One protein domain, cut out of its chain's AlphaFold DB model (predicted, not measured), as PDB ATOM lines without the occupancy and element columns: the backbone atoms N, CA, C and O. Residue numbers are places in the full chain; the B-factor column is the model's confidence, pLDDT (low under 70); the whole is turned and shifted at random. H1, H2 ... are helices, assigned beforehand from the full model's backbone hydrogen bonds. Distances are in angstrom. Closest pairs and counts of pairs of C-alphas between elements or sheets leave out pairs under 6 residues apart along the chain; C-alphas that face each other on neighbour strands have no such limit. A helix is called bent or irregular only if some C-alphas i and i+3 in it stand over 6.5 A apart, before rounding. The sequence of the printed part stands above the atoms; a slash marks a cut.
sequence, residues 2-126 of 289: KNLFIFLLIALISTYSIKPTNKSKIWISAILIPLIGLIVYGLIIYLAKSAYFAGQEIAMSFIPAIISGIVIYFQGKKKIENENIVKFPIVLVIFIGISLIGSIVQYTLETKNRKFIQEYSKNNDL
ATOM      1  N   LYS A   2     137.416 166.143 189.496       80.00
ATOM      2  CA  LYS A   2     138.886 166.323 189.463       80.00
ATOM      3  C   LYS A   2     139.397 167.243 188.348       80.00
ATOM      4  O   LYS A   2     140.173 168.160 188.602       80.00
ATOM      5  N   ASN A   3     138.928 167.033 187.121       85.94
ATOM      6  CA  ASN A   3     139.446 167.760 185.961       85.94
ATOM      7  C   ASN A   3     138.995 169.229 185.991       85.94
ATOM      8  O   ASN A   3     139.787 170.125 185.721       85.94
ATOM      9  N   LEU A   4     137.772 169.505 186.459       89.06
ATOM     10  CA  LEU A   4     137.284 170.872 186.664       89.06
ATOM     11  C   LEU A   4     138.159 171.660 187.644       89.06
ATOM     12  O   LEU A   4     138.464 172.818 187.381       89.06
ATOM     13  N   PHE A   5     138.605 171.045 188.742       90.00
ATOM     14  CA  PHE A   5     139.518 171.695 189.689       90.00
ATOM     15  C   PHE A   5     140.816 172.158 189.008       90.00
ATOM     16  O   PHE A   5     141.202 173.318 189.154       90.00
ATOM     17  N   ILE A   6     141.448 171.285 188.218       89.62
ATOM     18  CA  ILE A   6     142.709 171.582 187.521       89.62
ATOM     19  C   ILE A   6     142.529 172.762 186.557       89.62
ATOM     20  O   ILE A   6     143.309 173.713 186.585       89.62
ATOM     21  N   PHE A   7     141.471 172.750 185.747       94.00
ATOM     22  CA  PHE A   7     141.222 173.812 184.770       94.00
ATOM     23  C   PHE A   7     140.811 175.144 185.418       94.00
ATOM     24  O   PHE A   7     141.216 176.209 184.949       94.00
ATOM     25  N   LEU A   8     140.092 175.122 186.543       92.50
ATOM     26  CA  LEU A   8     139.821 176.341 187.312       92.50
ATOM     27  C   LEU A   8     141.085 176.902 187.983       92.50
ATOM     28  O   LEU A   8     141.231 178.122 188.067       92.50
ATOM     29  N   LEU A   9     142.025 176.047 188.401       92.06
ATOM     30  CA  LEU A   9     143.330 176.483 188.904       92.06
ATOM     31  C   LEU A   9     144.153 177.159 187.795       92.06
ATOM     32  O   LEU A   9     144.716 178.232 188.018       92.06
ATOM     33  N   ILE A  10     144.151 176.593 186.583       92.75
ATOM     34  CA  ILE A  10     144.763 177.213 185.397       92.75
ATOM     35  C   ILE A  10     144.139 178.593 185.133       92.75
ATOM     36  O   ILE A  10     144.868 179.565 184.913       92.75
ATOM     37  N   ALA A  11     142.810 178.719 185.214       92.88
ATOM     38  CA  ALA A  11     142.122 180.002 185.059       92.88
ATOM     39  C   ALA A  11     142.485 181.019 186.155       92.88
ATOM     40  O   ALA A  11     142.651 182.212 185.867       92.88
ATOM     41  N   LEU A  12     142.645 180.569 187.402       92.62
ATOM     42  CA  LEU A  12     143.068 181.423 188.511       92.62
ATOM     43  C   LEU A  12     144.478 181.968 188.271       92.62
ATOM     44  O   LEU A  12     144.663 183.182 188.293       92.62
ATOM     45  N   ILE A  13     145.444 181.096 187.970       91.44
ATOM     46  CA  ILE A  13     146.832 181.487 187.670       91.44
ATOM     47  C   ILE A  13     146.850 182.491 186.509       91.44
ATOM     48  O   ILE A  13     147.418 183.576 186.621       91.44
ATOM     49  N   SER A  14     146.119 182.184 185.438       89.69
ATOM     50  CA  SER A  14     145.989 183.031 184.247       89.69
ATOM     51  C   SER A  14     145.465 184.434 184.557       89.69
ATOM     52  O   SER A  14     145.945 185.417 183.991       89.69
ATOM     53  N   THR A  15     144.521 184.552 185.496       87.06
ATOM     54  CA  THR A  15     143.960 185.843 185.925       87.06
ATOM     55  C   THR A  15     145.040 186.774 186.490       87.06
ATOM     56  O   THR A  15     145.018 187.989 186.249       87.06
ATOM     57  N   TYR A  16     146.024 186.221 187.199       87.19
ATOM     58  CA  TYR A  16     147.141 186.989 187.745       87.19
ATOM     59  C   TYR A  16     148.259 187.198 186.720       87.19
ATOM     60  O   TYR A  16     148.743 188.325 186.586       87.19
ATOM     61  N   SER A  17     148.608 186.167 185.951       86.81
ATOM     62  CA  SER A  17     149.748 186.183 185.025       86.81
ATOM     63  C   SER A  17     149.536 187.045 183.776       86.81
ATOM     64  O   SER A  17     150.482 187.663 183.291       86.81
ATOM     65  N   ILE A  18     148.316 187.123 183.240       86.06
ATOM     66  CA  ILE A  18     148.057 187.809 181.963       86.06
ATOM     67  C   ILE A  18     147.785 189.290 182.205       86.06
ATOM     68  O   ILE A  18     146.947 189.643 183.034       86.06
ATOM     69  N   LYS A  19     148.431 190.172 181.438       84.19
ATOM     70  CA  LYS A  19     148.129 191.613 181.399       84.19
ATOM     71  C   LYS A  19     147.477 191.963 180.058       84.19
ATOM     72  O   LYS A  19     148.186 192.271 179.101       84.19
ATOM     73  N   PRO A  20     146.146 191.845 179.945       79.31
ATOM     74  CA  PRO A  20     145.474 192.098 178.684       79.31
ATOM     75  C   PRO A  20     145.485 193.603 178.383       79.31
ATOM     76  O   PRO A  20     145.041 194.417 179.183       79.31
ATOM     77  N   THR A  21     146.001 193.982 177.217       79.12
ATOM     78  CA  THR A  21     146.111 195.392 176.798       79.12
ATOM     79  C   THR A  21     144.905 195.871 175.996       79.12
ATOM     80  O   THR A  21     144.645 197.067 175.930       79.12
ATOM     81  N   ASN A  22     144.145 194.952 175.389       83.75
ATOM     82  CA  ASN A  22     142.989 195.277 174.558       83.75
ATOM     83  C   ASN A  22     141.825 194.313 174.825       83.75
ATOM     84  O   ASN A  22     142.000 193.094 174.753       83.75
ATOM     85  N   LYS A  23     140.623 194.863 175.064       81.75
ATOM     86  CA  LYS A  23     139.391 194.087 175.285       81.75
ATOM     87  C   LYS A  23     139.088 193.130 174.127       81.75
ATOM     88  O   LYS A  23     138.671 192.003 174.376       81.75
ATOM     89  N   SER A  24     139.354 193.531 172.881       81.94
ATOM     90  CA  SER A  24     139.084 192.707 171.695       81.94
ATOM     91  C   SER A  24     140.057 191.544 171.506       81.94
ATOM     92  O   SER A  24     139.811 190.701 170.653       81.94
ATOM     93  N   LYS A  25     141.147 191.467 172.281       86.06
ATOM     94  CA  LYS A  25     142.157 190.398 172.177       86.06
ATOM     95  C   LYS A  25     142.098 189.383 173.320       86.06
ATOM     96  O   LYS A  25     142.789 188.374 173.264       86.06
ATOM     97  N   ILE A  26     141.253 189.607 174.333       88.62
ATOM     98  CA  ILE A  26     141.126 188.712 175.500       88.62
ATOM     99  C   ILE A  26     140.693 187.299 175.087       88.62
ATOM    100  O   ILE A  26     141.144 186.319 175.679       88.62
ATOM    101  N   TRP A  27     139.848 187.183 174.058       90.50
ATOM    102  CA  TRP A  27     139.359 185.889 173.576       90.50
ATOM    103  C   TRP A  27     140.498 184.960 173.126       90.50
ATOM    104  O   TRP A  27     140.392 183.754 173.309       90.50
ATOM    105  N   ILE A  28     141.613 185.512 172.630       90.31
ATOM    106  CA  ILE A  28     142.786 184.727 172.222       90.31
ATOM    107  C   ILE A  28     143.336 183.970 173.430       90.31
ATOM    108  O   ILE A  28     143.503 182.756 173.376       90.31
ATOM    109  N   SER A  29     143.557 184.661 174.551       90.31
ATOM    110  CA  SER A  29     144.026 184.025 175.785       90.31
ATOM    111  C   SER A  29     142.993 183.064 176.373       90.31
ATOM    112  O   SER A  29     143.363 182.012 176.884       90.31
ATOM    113  N   ALA A  30     141.706 183.404 176.274       92.94
ATOM    114  CA  ALA A  30     140.611 182.567 176.758       92.94
ATOM    115  C   ALA A  30     140.478 181.235 175.999       92.94
ATOM    116  O   ALA A  30     139.989 180.273 176.578       92.94
ATOM    117  N   ILE A  31     140.922 181.163 174.742       93.38
ATOM    118  CA  ILE A  31     140.922 179.925 173.947       93.38
ATOM    119  C   ILE A  31     142.268 179.205 174.044       93.38
ATOM    120  O   ILE A  31     142.316 178.002 174.297       93.38
ATOM    121  N   LEU A  32     143.370 179.934 173.861       94.06
ATOM    122  CA  LEU A  32     144.695 179.335 173.726       94.06
ATOM    123  C   LEU A  32     145.157 178.664 175.024       94.06
ATOM    124  O   LEU A  32     145.753 177.593 174.985       94.06
ATOM    125  N   ILE A  33     144.869 179.267 176.180       94.50
ATOM    126  CA  ILE A  33     145.357 178.757 177.466       94.50
ATOM    127  C   ILE A  33     144.677 177.442 177.861       94.50
ATOM    128  O   ILE A  33     145.403 176.503 178.185       94.50
ATOM    129  N   PRO A  34     143.337 177.306 177.807       95.19
ATOM    130  CA  PRO A  34     142.709 176.010 178.045       95.19
ATOM    131  C   PRO A  34     143.127 174.950 177.026       95.19
ATOM    132  O   PRO A  34     143.309 173.797 177.405       95.19
ATOM    133  N   LEU A  35     143.332 175.329 175.758       94.50
ATOM    134  CA  LEU A  35     143.766 174.403 174.711       94.50
ATOM    135  C   LEU A  35     145.183 173.870 174.968       94.50
ATOM    136  O   LEU A  35     145.402 172.661 174.954       94.50
ATOM    137  N   ILE A  36     146.136 174.756 175.274       94.44
ATOM    138  CA  ILE A  36     147.490 174.357 175.685       94.44
ATOM    139  C   ILE A  36     147.420 173.523 176.968       94.44
ATOM    140  O   ILE A  36     148.095 172.501 177.071       94.44
ATOM    141  N   GLY A  37     146.570 173.917 177.920       93.06
ATOM    142  CA  GLY A  37     146.319 173.168 179.148       93.06
ATOM    143  C   GLY A  37     145.859 171.734 178.882       93.06
ATOM    144  O   GLY A  37     146.400 170.816 179.488       93.06
ATOM    145  N   LEU A  38     144.932 171.524 177.941       94.50
ATOM    146  CA  LEU A  38     144.477 170.194 177.512       94.50
ATOM    147  C   LEU A  38     145.607 169.363 176.902       94.50
ATOM    148  O   LEU A  38     145.758 168.198 177.260       94.50
ATOM    149  N   ILE A  39     146.412 169.959 176.018       93.44
ATOM    150  CA  ILE A  39     147.526 169.262 175.361       93.44
ATOM    151  C   ILE A  39     148.569 168.833 176.397       93.44
ATOM    152  O   ILE A  39     148.971 167.671 176.426       93.44
ATOM    153  N   VAL A  40     148.976 169.747 177.282       94.06
ATOM    154  CA  VAL A  40     149.954 169.458 178.343       94.06
ATOM    155  C   VAL A  40     149.401 168.424 179.323       94.06
ATOM    156  O   VAL A  40     150.106 167.483 179.678       94.06
ATOM    157  N   TYR A  41     148.137 168.554 179.728       91.31
ATOM    158  CA  TYR A  41     147.479 167.594 180.612       91.31
ATOM    159  C   TYR A  41     147.438 166.189 179.998       91.31
ATOM    160  O   TYR A  41     147.821 165.214 180.644       91.31
ATOM    161  N   GLY A  42     147.059 166.102 178.721       89.38
ATOM    162  CA  GLY A  42     147.082 164.871 177.943       89.38
ATOM    163  C   GLY A  42     148.473 164.251 177.853       89.38
ATOM    164  O   GLY A  42     148.626 163.061 178.115       89.38
ATOM    165  N   LEU A  43     149.499 165.056 177.559       92.19
ATOM    166  CA  LEU A  43     150.894 164.606 177.505       92.19
ATOM    167  C   LEU A  43     151.386 164.063 178.851       92.19
ATOM    168  O   LEU A  43     152.036 163.021 178.883       92.19
ATOM    169  N   ILE A  44     151.050 164.722 179.964       91.06
ATOM    170  CA  ILE A  44     151.410 164.244 181.308       91.06
ATOM    171  C   ILE A  44     150.791 162.865 181.567       91.06
ATOM    172  O   ILE A  44     151.471 161.965 182.059       91.06
ATOM    173  N   ILE A  45     149.518 162.671 181.213       84.38
ATOM    174  CA  ILE A  45     148.832 161.385 181.406       84.38
ATOM    175  C   ILE A  45     149.366 160.321 180.452       84.38
ATOM    176  O   ILE A  45     149.523 159.173 180.862       84.38
ATOM    177  N   TYR A  46     149.678 160.693 179.212       85.12
ATOM    178  CA  TYR A  46     150.306 159.805 178.239       85.12
ATOM    179  C   TYR A  46     151.623 159.246 178.784       85.12
ATOM    180  O   TYR A  46     151.807 158.032 178.789       85.12
ATOM    181  N   LEU A  47     152.486 160.124 179.309       85.50
ATOM    182  CA  LEU A  47     153.774 159.745 179.893       85.50
ATOM    183  C   LEU A  47     153.624 158.923 181.180       85.50
ATOM    184  O   LEU A  47     154.432 158.037 181.434       85.50
ATOM    185  N   ALA A  48     152.610 159.211 182.000       79.94
ATOM    186  CA  ALA A  48     152.396 158.520 183.272       79.94
ATOM    187  C   ALA A  48     151.645 157.184 183.140       79.94
ATOM    188  O   ALA A  48     151.735 156.342 184.032       79.94
ATOM    189  N   LYS A  49     150.844 157.013 182.083       82.19
ATOM    190  CA  LYS A  49     149.962 155.857 181.887       82.19
ATOM    191  C   LYS A  49     150.055 155.327 180.456       82.19
ATOM    192  O   LYS A  49     150.835 154.424 180.189       82.19
ATOM    193  N   SER A  50     149.209 155.828 179.552       81.00
ATOM    194  CA  SER A  50     149.155 155.401 178.151       81.00
ATOM    195  C   SER A  50     148.361 156.393 177.295       81.00
ATOM    196  O   SER A  50     147.634 157.243 177.817       81.00
ATOM    197  N   ALA A  51     148.450 156.248 175.969       71.19
ATOM    198  CA  ALA A  51     147.699 157.064 175.007       71.19
ATOM    199  C   ALA A  51     146.178 156.940 175.159       71.19
ATOM    200  O   ALA A  51     145.471 157.933 175.023       71.19
ATOM    201  N   TYR A  52     145.681 155.750 175.503       64.62
ATOM    202  CA  TYR A  52     144.253 155.523 175.724       64.62
ATOM    203  C   TYR A  52     143.736 156.325 176.927       64.62
ATOM    204  O   TYR A  52     142.778 157.088 176.806       64.62
ATOM    205  N   PHE A  53     144.431 156.237 178.069       69.00
ATOM    206  CA  PHE A  53     144.074 157.019 179.256       69.00
ATOM    207  C   PHE A  53     144.201 158.523 179.014       69.00
ATOM    208  O   PHE A  53     143.387 159.289 179.523       69.00
ATOM    209  N   ALA A  54     145.197 158.949 178.233       76.50
ATOM    210  CA  ALA A  54     145.341 160.345 177.845       76.50
ATOM    211  C   ALA A  54     144.145 160.820 177.009       76.50
ATOM    212  O   ALA A  54     143.563 161.850 177.332       76.50
ATOM    213  N   GLY A  55     143.733 160.055 175.993       74.50
ATOM    214  CA  GLY A  55     142.571 160.376 175.158       74.50
ATOM    215  C   GLY A  55     141.272 160.464 175.960       74.50
ATOM    216  O   GLY A  55     140.547 161.455 175.855       74.50
ATOM    217  N   GLN A  56     141.019 159.481 176.829       80.19
ATOM    218  CA  GLN A  56     139.847 159.465 177.707       80.19
ATOM    219  C   GLN A  56     139.820 160.678 178.653       80.19
ATOM    220  O   GLN A  56     138.796 161.351 178.787       80.19
ATOM    221  N   GLU A  57     140.948 160.997 179.291       83.81
ATOM    222  CA  GLU A  57     141.037 162.125 180.224       83.81
ATOM    223  C   GLU A  57     140.979 163.484 179.507       83.81
ATOM    224  O   GLU A  57     140.402 164.427 180.053       83.81
ATOM    225  N   ILE A  58     141.489 163.596 178.273       89.38
ATOM    226  CA  ILE A  58     141.298 164.779 177.413       89.38
ATOM    227  C   ILE A  58     139.810 164.965 177.099       89.38
ATOM    228  O   ILE A  58     139.292 166.070 177.279       89.38
ATOM    229  N   ALA A  59     139.106 163.904 176.694       88.75
ATOM    230  CA  ALA A  59     137.679 163.964 176.376       88.75
ATOM    231  C   ALA A  59     136.850 164.420 177.590       88.75
ATOM    232  O   ALA A  59     136.071 165.371 177.500       88.75
ATOM    233  N   MET A  60     137.097 163.831 178.766       87.38
ATOM    234  CA  MET A  60     136.446 164.235 180.023       87.38
ATOM    235  C   MET A  60     136.831 165.650 180.482       87.38
ATOM    236  O   MET A  60     136.126 166.262 181.288       87.38
ATOM    237  N   SER A  61     137.951 166.183 179.993       91.94
ATOM    238  CA  SER A  61     138.450 167.519 180.329       91.94
ATOM    239  C   SER A  61     137.981 168.613 179.374       91.94
ATOM    240  O   SER A  61     138.195 169.790 179.661       91.94
ATOM    241  N   PHE A  62     137.306 168.266 178.278       90.50
ATOM    242  CA  PHE A  62     136.902 169.234 177.260       90.50
ATOM    243  C   PHE A  62     135.939 170.298 177.811       90.50
ATOM    244  O   PHE A  62     136.182 171.497 177.676       90.50
ATOM    245  N   ILE A  63     134.891 169.872 178.525       91.81
ATOM    246  CA  ILE A  63     133.937 170.786 179.178       91.81
ATOM    247  C   ILE A  63     134.631 171.638 180.263       91.81
ATOM    248  O   ILE A  63     134.500 172.865 180.218       91.81
ATOM    249  N   PRO A  64     135.411 171.062 181.204       93.50
ATOM    250  CA  PRO A  64     136.257 171.829 182.121       93.50
ATOM    251  C   PRO A  64     137.130 172.899 181.457       93.50
ATOM    252  O   PRO A  64     137.198 174.029 181.950       93.50
ATOM    253  N   ALA A  65     137.766 172.570 180.332       94.38
ATOM    254  CA  ALA A  65     138.602 173.496 179.587       94.38
ATOM    255  C   ALA A  65     137.779 174.670 179.037       94.38
ATOM    256  O   ALA A  65     138.153 175.825 179.248       94.38
ATOM    257  N   ILE A  66     136.612 174.407 178.444       93.31
ATOM    258  CA  ILE A  66     135.698 175.463 177.981       93.31
ATOM    259  C   ILE A  66     135.286 176.378 179.141       93.31
ATOM    260  O   ILE A  66     135.395 177.602 179.029       93.31
ATOM    261  N   ILE A  67     134.876 175.803 180.276       92.25
ATOM    262  CA  ILE A  67     134.480 176.568 181.469       92.25
ATOM    263  C   ILE A  67     135.629 177.467 181.941       92.25
ATOM    264  O   ILE A  67     135.419 178.654 182.198       92.25
ATOM    265  N   SER A  68     136.857 176.944 182.010       94.81
ATOM    266  CA  SER A  68     138.028 177.749 182.378       94.81
ATOM    267  C   SER A  68     138.319 178.879 181.389       94.81
ATOM    268  O   SER A  68     138.651 179.982 181.819       94.81
ATOM    269  N   GLY A  69     138.115 178.661 180.086       94.06
ATOM    270  CA  GLY A  69     138.219 179.707 179.068       94.06
ATOM    271  C   GLY A  69     137.209 180.834 179.279       94.06
ATOM    272  O   GLY A  69     137.578 182.010 179.270       94.06
ATOM    273  N   ILE A  70     135.953 180.488 179.578       94.00
ATOM    274  CA  ILE A  70     134.903 181.463 179.915       94.00
ATOM    275  C   ILE A  70     135.306 182.289 181.144       94.00
ATOM    276  O   ILE A  70     135.195 183.519 181.139       94.00
ATOM    277  N   VAL A  71     135.833 181.636 182.185       93.00
ATOM    278  CA  VAL A  71     136.335 182.319 183.386       93.00
ATOM    279  C   VAL A  71     137.467 183.288 183.031       93.00
ATOM    280  O   VAL A  71     137.408 184.454 183.425       93.00
ATOM    281  N   ILE A  72     138.467 182.847 182.257       93.06
ATOM    282  CA  ILE A  72     139.593 183.692 181.821       93.06
ATOM    283  C   ILE A  72     139.082 184.917 181.056       93.06
ATOM    284  O   ILE A  72     139.545 186.032 181.307       93.06
ATOM    285  N   TYR A  73     138.098 184.742 180.171       93.50
ATOM    286  CA  TYR A  73     137.516 185.838 179.401       93.50
ATOM    287  C   TYR A  73     136.891 186.916 180.298       93.50
ATOM    288  O   TYR A  73     137.234 188.100 180.196       93.50
ATOM    289  N   PHE A  74     136.007 186.520 181.218       91.00
ATOM    290  CA  PHE A  74     135.324 187.474 182.095       91.00
ATOM    291  C   PHE A  74     136.277 188.157 183.077       91.00
ATOM    292  O   PHE A  74     136.154 189.363 183.309       91.00
ATOM    293  N   GLN A  75     137.251 187.423 183.618       89.12
ATOM    294  CA  GLN A  75     138.243 188.004 184.522       89.12
ATOM    295  C   GLN A  75     139.191 188.952 183.791       89.12
ATOM    296  O   GLN A  75     139.478 190.036 184.298       89.12
ATOM    297  N   GLY A  76     139.608 188.609 182.570       88.56
ATOM    298  CA  GLY A  76     140.389 189.499 181.715       88.56
ATOM    299  C   GLY A  76     139.651 190.804 181.418       88.56
ATOM    300  O   GLY A  76     140.242 191.880 181.510       88.56
ATOM    301  N   LYS A  77     138.342 190.740 181.136       89.12
ATOM    302  CA  LYS A  77     137.526 191.933 180.857       89.12
ATOM    303  C   LYS A  77     137.419 192.839 182.085       89.12
ATOM    304  O   LYS A  77     137.688 194.036 181.978       89.12
ATOM    305  N   LYS A  78     137.119 192.252 183.250       86.31
ATOM    306  CA  LYS A  78     137.104 192.970 184.535       86.31
ATOM    307  C   LYS A  78     138.464 193.580 184.860       86.31
ATOM    308  O   LYS A  78     138.522 194.690 185.375       86.31
ATOM    309  N   LYS A  79     139.562 192.886 184.556       86.00
ATOM    310  CA  LYS A  79     140.923 193.374 184.804       86.00
ATOM    311  C   LYS A  79     141.237 194.630 183.988       86.00
ATOM    312  O   LYS A  79     141.758 195.578 184.560       86.00
ATOM    313  N   ILE A  80     140.851 194.694 182.709       85.88
ATOM    314  CA  ILE A  80     140.996 195.928 181.908       85.88
ATOM    315  C   ILE A  80     140.145 197.068 182.480       85.88
ATOM    316  O   ILE A  80     140.608 198.201 182.548       85.88
ATOM    317  N   GLU A  81     138.912 196.779 182.898       85.88
ATOM    318  CA  GLU A  81     138.002 197.784 183.475       85.88
ATOM    319  C   GLU A  81     138.497 198.362 184.804       85.88
ATOM    320  O   GLU A  81     138.120 199.472 185.155       85.88
ATOM    321  N   ASN A  82     139.363 197.640 185.517       83.56
ATOM    322  CA  ASN A  82     140.003 198.100 186.747       83.56
ATOM    323  C   ASN A  82     141.482 198.476 186.517       83.56
ATOM    324  O   ASN A  82     142.312 198.206 187.379       83.56
ATOM    325  N   GLU A  83     141.842 199.027 185.350       81.62
ATOM    326  CA  GLU A  83     143.205 199.518 185.051       81.62
ATOM    327  C   GLU A  83     144.316 198.467 185.263       81.62
ATOM    328  O   GLU A  83     145.411 198.750 185.740       81.62
ATOM    329  N   ASN A  84     144.039 197.214 184.897       76.81
ATOM    330  CA  ASN A  84     144.902 196.046 185.112       76.81
ATOM    331  C   ASN A  84     145.117 195.618 186.574       76.81
ATOM    332  O   ASN A  84     145.885 194.681 186.825       76.81
ATOM    333  N   ILE A  85     144.392 196.207 187.525       74.31
ATOM    334  CA  ILE A  85     144.386 195.785 188.924       74.31
ATOM    335  C   ILE A  85     143.504 194.540 189.064       74.31
ATOM    336  O   ILE A  85     142.314 194.534 188.740       74.31
ATOM    337  N   VAL A  86     144.093 193.453 189.567       72.75
ATOM    338  CA  VAL A  86     143.365 192.208 189.834       72.75
ATOM    339  C   VAL A  86     142.663 192.322 191.180       72.75
ATOM    340  O   VAL A  86     143.296 192.213 192.228       72.75
ATOM    341  N   LYS A  87     141.339 192.497 191.168       77.75
ATOM    342  CA  LYS A  87     140.522 192.267 192.367       77.75
ATOM    343  C   LYS A  87     140.489 190.771 192.669       77.75
ATOM    344  O   LYS A  87     140.354 189.961 191.752       77.75
ATOM    345  N   PHE A  88     140.611 190.411 193.946       80.81
ATOM    346  CA  PHE A  88     140.629 189.013 194.372       80.81
ATOM    347  C   PHE A  88     139.355 188.284 193.889       80.81
ATOM    348  O   PHE A  88     138.244 188.718 194.211       80.81
ATOM    349  N   PRO A  89     139.473 187.208 193.090       83.31
ATOM    350  CA  PRO A  89     138.336 186.596 192.415       83.31
ATOM    351  C   PRO A  89     137.596 185.611 193.336       83.31
ATOM    352  O   PRO A  89     137.622 184.404 193.111       83.31
ATOM    353  N   ILE A  90     136.906 186.134 194.356       81.81
ATOM    354  CA  ILE A  90     136.232 185.356 195.421       81.81
ATOM    355  C   ILE A  90     135.371 184.220 194.854       81.81
ATOM    356  O   ILE A  90     135.507 183.074 195.269       81.81
ATOM    357  N   VAL A  91     134.528 184.515 193.860       80.31
ATOM    358  CA  VAL A  91     133.623 183.527 193.245       80.31
ATOM    359  C   VAL A  91     134.395 182.363 192.615       80.31
ATOM    360  O   VAL A  91     134.026 181.209 192.803       80.31
ATOM    361  N   LEU A  92     135.500 182.644 191.914       86.62
ATOM    362  CA  LEU A  92     136.343 181.607 191.312       86.62
ATOM    363  C   LEU A  92     136.980 180.722 192.386       86.62
ATOM    364  O   LEU A  92     136.971 179.501 192.260       86.62
ATOM    365  N   VAL A  93     137.496 181.329 193.456       87.50
ATOM    366  CA  VAL A  93     138.111 180.598 194.572       87.50
ATOM    367  C   VAL A  93     137.089 179.700 195.279       87.50
ATOM    368  O   VAL A  93     137.412 178.560 195.605       87.50
ATOM    369  N   ILE A  94     135.840 180.154 195.431       87.25
ATOM    370  CA  ILE A  94     134.743 179.329 195.963       87.25
ATOM    371  C   ILE A  94     134.484 178.115 195.061       87.25
ATOM    372  O   ILE A  94     134.435 176.990 195.556       87.25
ATOM    373  N   PHE A  95     134.376 178.305 193.741       86.69
ATOM    374  CA  PHE A  95     134.175 177.190 192.806       86.69
ATOM    375  C   PHE A  95     135.347 176.200 192.795       86.69
ATOM    376  O   PHE A  95     135.124 174.992 192.707       86.69
ATOM    377  N   ILE A  96     136.584 176.684 192.944       88.69
ATOM    378  CA  ILE A  96     137.766 175.830 193.120       88.69
ATOM    379  C   ILE A  96     137.629 174.994 194.397       88.69
ATOM    380  O   ILE A  96     137.835 173.783 194.346       88.69
ATOM    381  N   GLY A  97     137.231 175.611 195.516       85.12
ATOM    382  CA  GLY A  97     137.015 174.920 196.790       85.12
ATOM    383  C   GLY A  97     135.944 173.829 196.703       85.12
ATOM    384  O   GLY A  97     136.189 172.694 197.105       85.12
ATOM    385  N   ILE A  98     134.789 174.132 196.103       87.38
ATOM    386  CA  ILE A  98     133.706 173.155 195.891       87.38
ATOM    387  C   ILE A  98     134.178 172.002 194.995       87.38
ATOM    388  O   ILE A  98     133.940 170.833 195.303       87.38
ATOM    389  N   SER A  99     134.879 172.318 193.904       86.19
ATOM    390  CA  SER A  99     135.414 171.314 192.982       86.19
ATOM    391  C   SER A  99     136.445 170.404 193.660       86.19
ATOM    392  O   SER A  99     136.429 169.187 193.458       86.19
ATOM    393  N   LEU A 100     137.301 170.965 194.522       87.06
ATOM    394  CA  LEU A 100     138.274 170.211 195.311       87.06
ATOM    395  C   LEU A 100     137.582 169.259 196.294       87.06
ATOM    396  O   LEU A 100     137.896 168.071 196.304       87.06
ATOM    397  N   ILE A 101     136.603 169.748 197.062       85.88
ATOM    398  CA  ILE A 101     135.826 168.923 198.002       85.88
ATOM    399  C   ILE A 101     135.131 167.785 197.252       85.88
ATOM    400  O   ILE A 101     135.270 166.624 197.632       85.88
ATOM    401  N   GLY A 102     134.449 168.091 196.145       80.25
ATOM    402  CA  GLY A 102     133.807 167.068 195.323       80.25
ATOM    403  C   GLY A 102     134.800 166.048 194.765       80.25
ATOM    404  O   GLY A 102     134.486 164.865 194.693       80.25
ATOM    405  N   SER A 103     136.021 166.472 194.430       78.69
ATOM    406  CA  SER A 103     137.087 165.569 193.977       78.69
ATOM    407  C   SER A 103     137.576 164.638 195.089       78.69
ATOM    408  O   SER A 103     137.787 163.455 194.834       78.69
ATOM    409  N   ILE A 104     137.711 165.139 196.320       83.31
ATOM    410  CA  ILE A 104     138.088 164.336 197.495       83.31
ATOM    411  C   ILE A 104     136.993 163.316 197.826       83.31
ATOM    412  O   ILE A 104     137.293 162.147 198.078       83.31
ATOM    413  N   VAL A 105     135.723 163.733 197.794       82.31
ATOM    414  CA  VAL A 105     134.576 162.841 198.024       82.31
ATOM    415  C   VAL A 105     134.532 161.746 196.962       82.31
ATOM    416  O   VAL A 105     134.443 160.570 197.309       82.31
ATOM    417  N   GLN A 106     134.673 162.116 195.687       77.81
ATOM    418  CA  GLN A 106     134.704 161.169 194.575       77.81
ATOM    419  C   GLN A 106     135.847 160.152 194.739       77.81
ATOM    420  O   GLN A 106     135.613 158.950 194.670       77.81
ATOM    421  N   TYR A 107     137.056 160.614 195.070       76.56
ATOM    422  CA  TYR A 107     138.199 159.734 195.341       76.56
ATOM    423  C   TYR A 107     137.954 158.793 196.533       76.56
ATOM    424  O   TYR A 107     138.307 157.612 196.500       76.56
ATOM    425  N   THR A 108     137.315 159.289 197.594       76.19
ATOM    426  CA  THR A 108     136.981 158.480 198.779       76.19
ATOM    427  C   THR A 108     135.949 157.401 198.447       76.19
ATOM    428  O   THR A 108     136.054 156.276 198.931       76.19
ATOM    429  N   LEU A 109     134.965 157.715 197.605       71.25
ATOM    430  CA  LEU A 109     133.976 156.747 197.129       71.25
ATOM    431  C   LEU A 109     134.619 155.691 196.225       71.25
ATOM    432  O   LEU A 109     134.421 154.502 196.451       71.25
ATOM    433  N   GLU A 110     135.455 156.102 195.269       69.50
ATOM    434  CA  GLU A 110     136.172 155.184 194.373       69.50
ATOM    435  C   GLU A 110     137.102 154.240 195.150       69.50
ATOM    436  O   GLU A 110     137.166 153.046 194.862       69.50
ATOM    437  N   THR A 111     137.796 154.740 196.177       69.12
ATOM    438  CA  THR A 111     138.669 153.911 197.024       69.12
ATOM    439  C   THR A 111     137.890 152.963 197.932       69.12
ATOM    440  O   THR A 111     138.304 151.813 198.086       69.12
ATOM    441  N   LYS A 112     136.757 153.392 198.507       69.00
ATOM    442  CA  LYS A 112     135.856 152.500 199.257       69.00
ATOM    443  C   LYS A 112     135.263 151.418 198.362       69.00
ATOM    444  O   LYS A 112     135.310 150.257 198.749       69.00
ATOM    445  N   ASN A 113     134.805 151.771 197.163       61.59
ATOM    446  CA  ASN A 113     134.289 150.803 196.195       61.59
ATOM    447  C   ASN A 113     135.365 149.805 195.774       61.59
ATOM    448  O   ASN A 113     135.114 148.609 195.804       61.59
ATOM    449  N   ARG A 114     136.588 150.254 195.465       58.50
ATOM    450  CA  ARG A 114     137.697 149.339 195.141       58.50
ATOM    451  C   ARG A 114     138.019 148.387 196.289       58.50
ATOM    452  O   ARG A 114     138.201 147.202 196.043       58.50
ATOM    453  N   LYS A 115     138.071 148.883 197.531       64.50
ATOM    454  CA  LYS A 115     138.294 148.035 198.712       64.50
ATOM    455  C   LYS A 115     137.159 147.038 198.912       64.50
ATOM    456  O   LYS A 115     137.442 145.871 199.130       64.50
ATOM    457  N   PHE A 116     135.910 147.476 198.768       61.53
ATOM    458  CA  PHE A 116     134.738 146.609 198.842       61.53
ATOM    459  C   PHE A 116     134.768 145.525 197.757       61.53
ATOM    460  O   PHE A 116     134.593 144.357 198.070       61.53
ATOM    461  N   ILE A 117     135.076 145.879 196.506       53.31
ATOM    462  CA  ILE A 117     135.185 144.932 195.385       53.31
ATOM    463  C   ILE A 117     136.335 143.940 195.610       53.31
ATOM    464  O   ILE A 117     136.170 142.747 195.375       53.31
ATOM    465  N   GLN A 118     137.482 144.402 196.110       53.88
ATOM    466  CA  GLN A 118     138.620 143.536 196.436       53.88
ATOM    467  C   GLN A 118     138.332 142.609 197.624       53.88
ATOM    468  O   GLN A 118     138.727 141.448 197.602       53.88
ATOM    469  N   GLU A 119     137.647 143.100 198.653       57.28
ATOM    470  CA  GLU A 119     137.250 142.318 199.825       57.28
ATOM    471  C   GLU A 119     136.161 141.298 199.467       57.28
ATOM    472  O   GLU A 119     136.245 140.140 199.870       57.28
ATOM    473  N   TYR A 120     135.210 141.681 198.616       50.19
ATOM    474  CA  TYR A 120     134.196 140.797 198.047       50.19
ATOM    475  C   TYR A 120     134.816 139.716 197.148       50.19
ATOM    476  O   TYR A 120     134.506 138.537 197.297       50.19
ATOM    477  N   SER A 121     135.749 140.087 196.264       49.78
ATOM    478  CA  SER A 121     136.490 139.149 195.408       49.78
ATOM    479  C   SER A 121     137.337 138.172 196.228       49.78
ATOM    480  O   SER A 121     137.298 136.972 195.974       49.78
ATOM    481  N   LYS A 122     138.037 138.654 197.262       47.28
ATOM    482  CA  LYS A 122     138.882 137.827 198.134       47.28
ATOM    483  C   LYS A 122     138.075 136.885 199.034       47.28
ATOM    484  O   LYS A 122     138.535 135.783 199.319       47.28
ATOM    485  N   ASN A 123     136.891 137.301 199.484       46.66
ATOM    486  CA  ASN A 123     136.023 136.468 200.317       46.66
ATOM    487  C   ASN A 123     135.227 135.437 199.495       46.66
ATOM    488  O   ASN A 123     134.954 134.352 200.006       46.66
ATOM    489  N   ASN A 124     134.918 135.723 198.225       45.75
ATOM    490  CA  ASN A 124     134.214 134.784 197.345       45.75
ATOM    491  C   ASN A 124     135.092 133.649 196.789       45.75
ATOM    492  O   ASN A 124     134.550 132.594 196.484       45.75
ATOM    493  N   ASP A 125     136.420 133.798 196.738       44.25
ATOM    494  CA  ASP A 125     137.330 132.674 196.436       44.25
ATOM    495  C   ASP A 125     137.483 131.686 197.617       44.25
ATOM    496  O   ASP A 125     137.958 130.565 197.438       44.25
ATOM    497  N   LEU A 126     137.071 132.074 198.834       41.34
ATOM    498  CA  LEU A 126     137.188 131.265 200.062       41.34
ATOM    499  C   LEU A 126     135.868 130.643 200.534       41.34
ATOM    500  O   LEU A 126     135.873 129.791 201.426       41.34
TER     501      LEU A 126
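This is residues 2 to 126 of the 289 residues of an uncharacterized protein of Bacteroidales bacterium (UniProt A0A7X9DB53). Short H1 lies in the middle, with H2 and the bent H3 packed together on one side and long H4 on the other. Residues 108 to 126, of which 108 to 124 belong to H4, stick out as an arm that makes much of the length. The printed part has 125 residues with four named helices, H1 to H4 in order, and no named strand: all helix. It is loose, with a radius of gyration of the C-alphas of 18.7 A and spans of 70 by 30 by 18 A.

Start at H1, residues 2 to 17, the hub. It touches H2, residues 23 to 48, with residues 7 to 10 alone, closest at the C-alphas of Phe 7 and Pro 34, 7.2 A, at a steep tilt of 46 degrees, opposite ways. H3, residues 51 to 81, was assigned as one helix by its hydrogen bonds but is bent, with C-alphas 60 and 63 7.1 A apart; its arms H3a, residues 51 to 60, and H3b, residues 63 to 81, stand at 55 degrees. H2 and H3a form a helical hairpin, closest at the C-alphas of Gly 42 and Ala 54, 4.9 A. H3b touches H2, closest at the C-alphas of Ala 30 and Gly 69, 4.4 A, and H1, closest at those of Leu 4 and Pro 64, 4.8 A. H4, residues 90 to 124, touches H1 with residues 92 to 103 alone, closest at the C-alphas of Lys 2 and Ser 103, 4.9 A, at a shallow tilt of 26 degrees, opposite ways; H2 and H4 are apart. Every O i to N i+4 pair is within hydrogen-bond range in H3a, H3b and H4, against 11 of 12 in H1 and 18 of 22 in H2.

Find C-alpha 2 at (138.886, 166.323, 189.463), where H1 begins its 23.1 A. H2 runs 38.7 A and is irregular, with C-alphas 24 and 27 7.1 A apart; H3a runs 14.3 A and H3b 27.6 A. H4 runs 50.6 A to C-alpha 124 at (134.214, 134.784, 197.345).

The C-alphas of Glu 83 and Leu 126, the two farthest apart, are 70.1 A apart. The printed part has no cut, and no link is long. Look for pLDDT under 70 at residues 52 to 53 and 110 to 126.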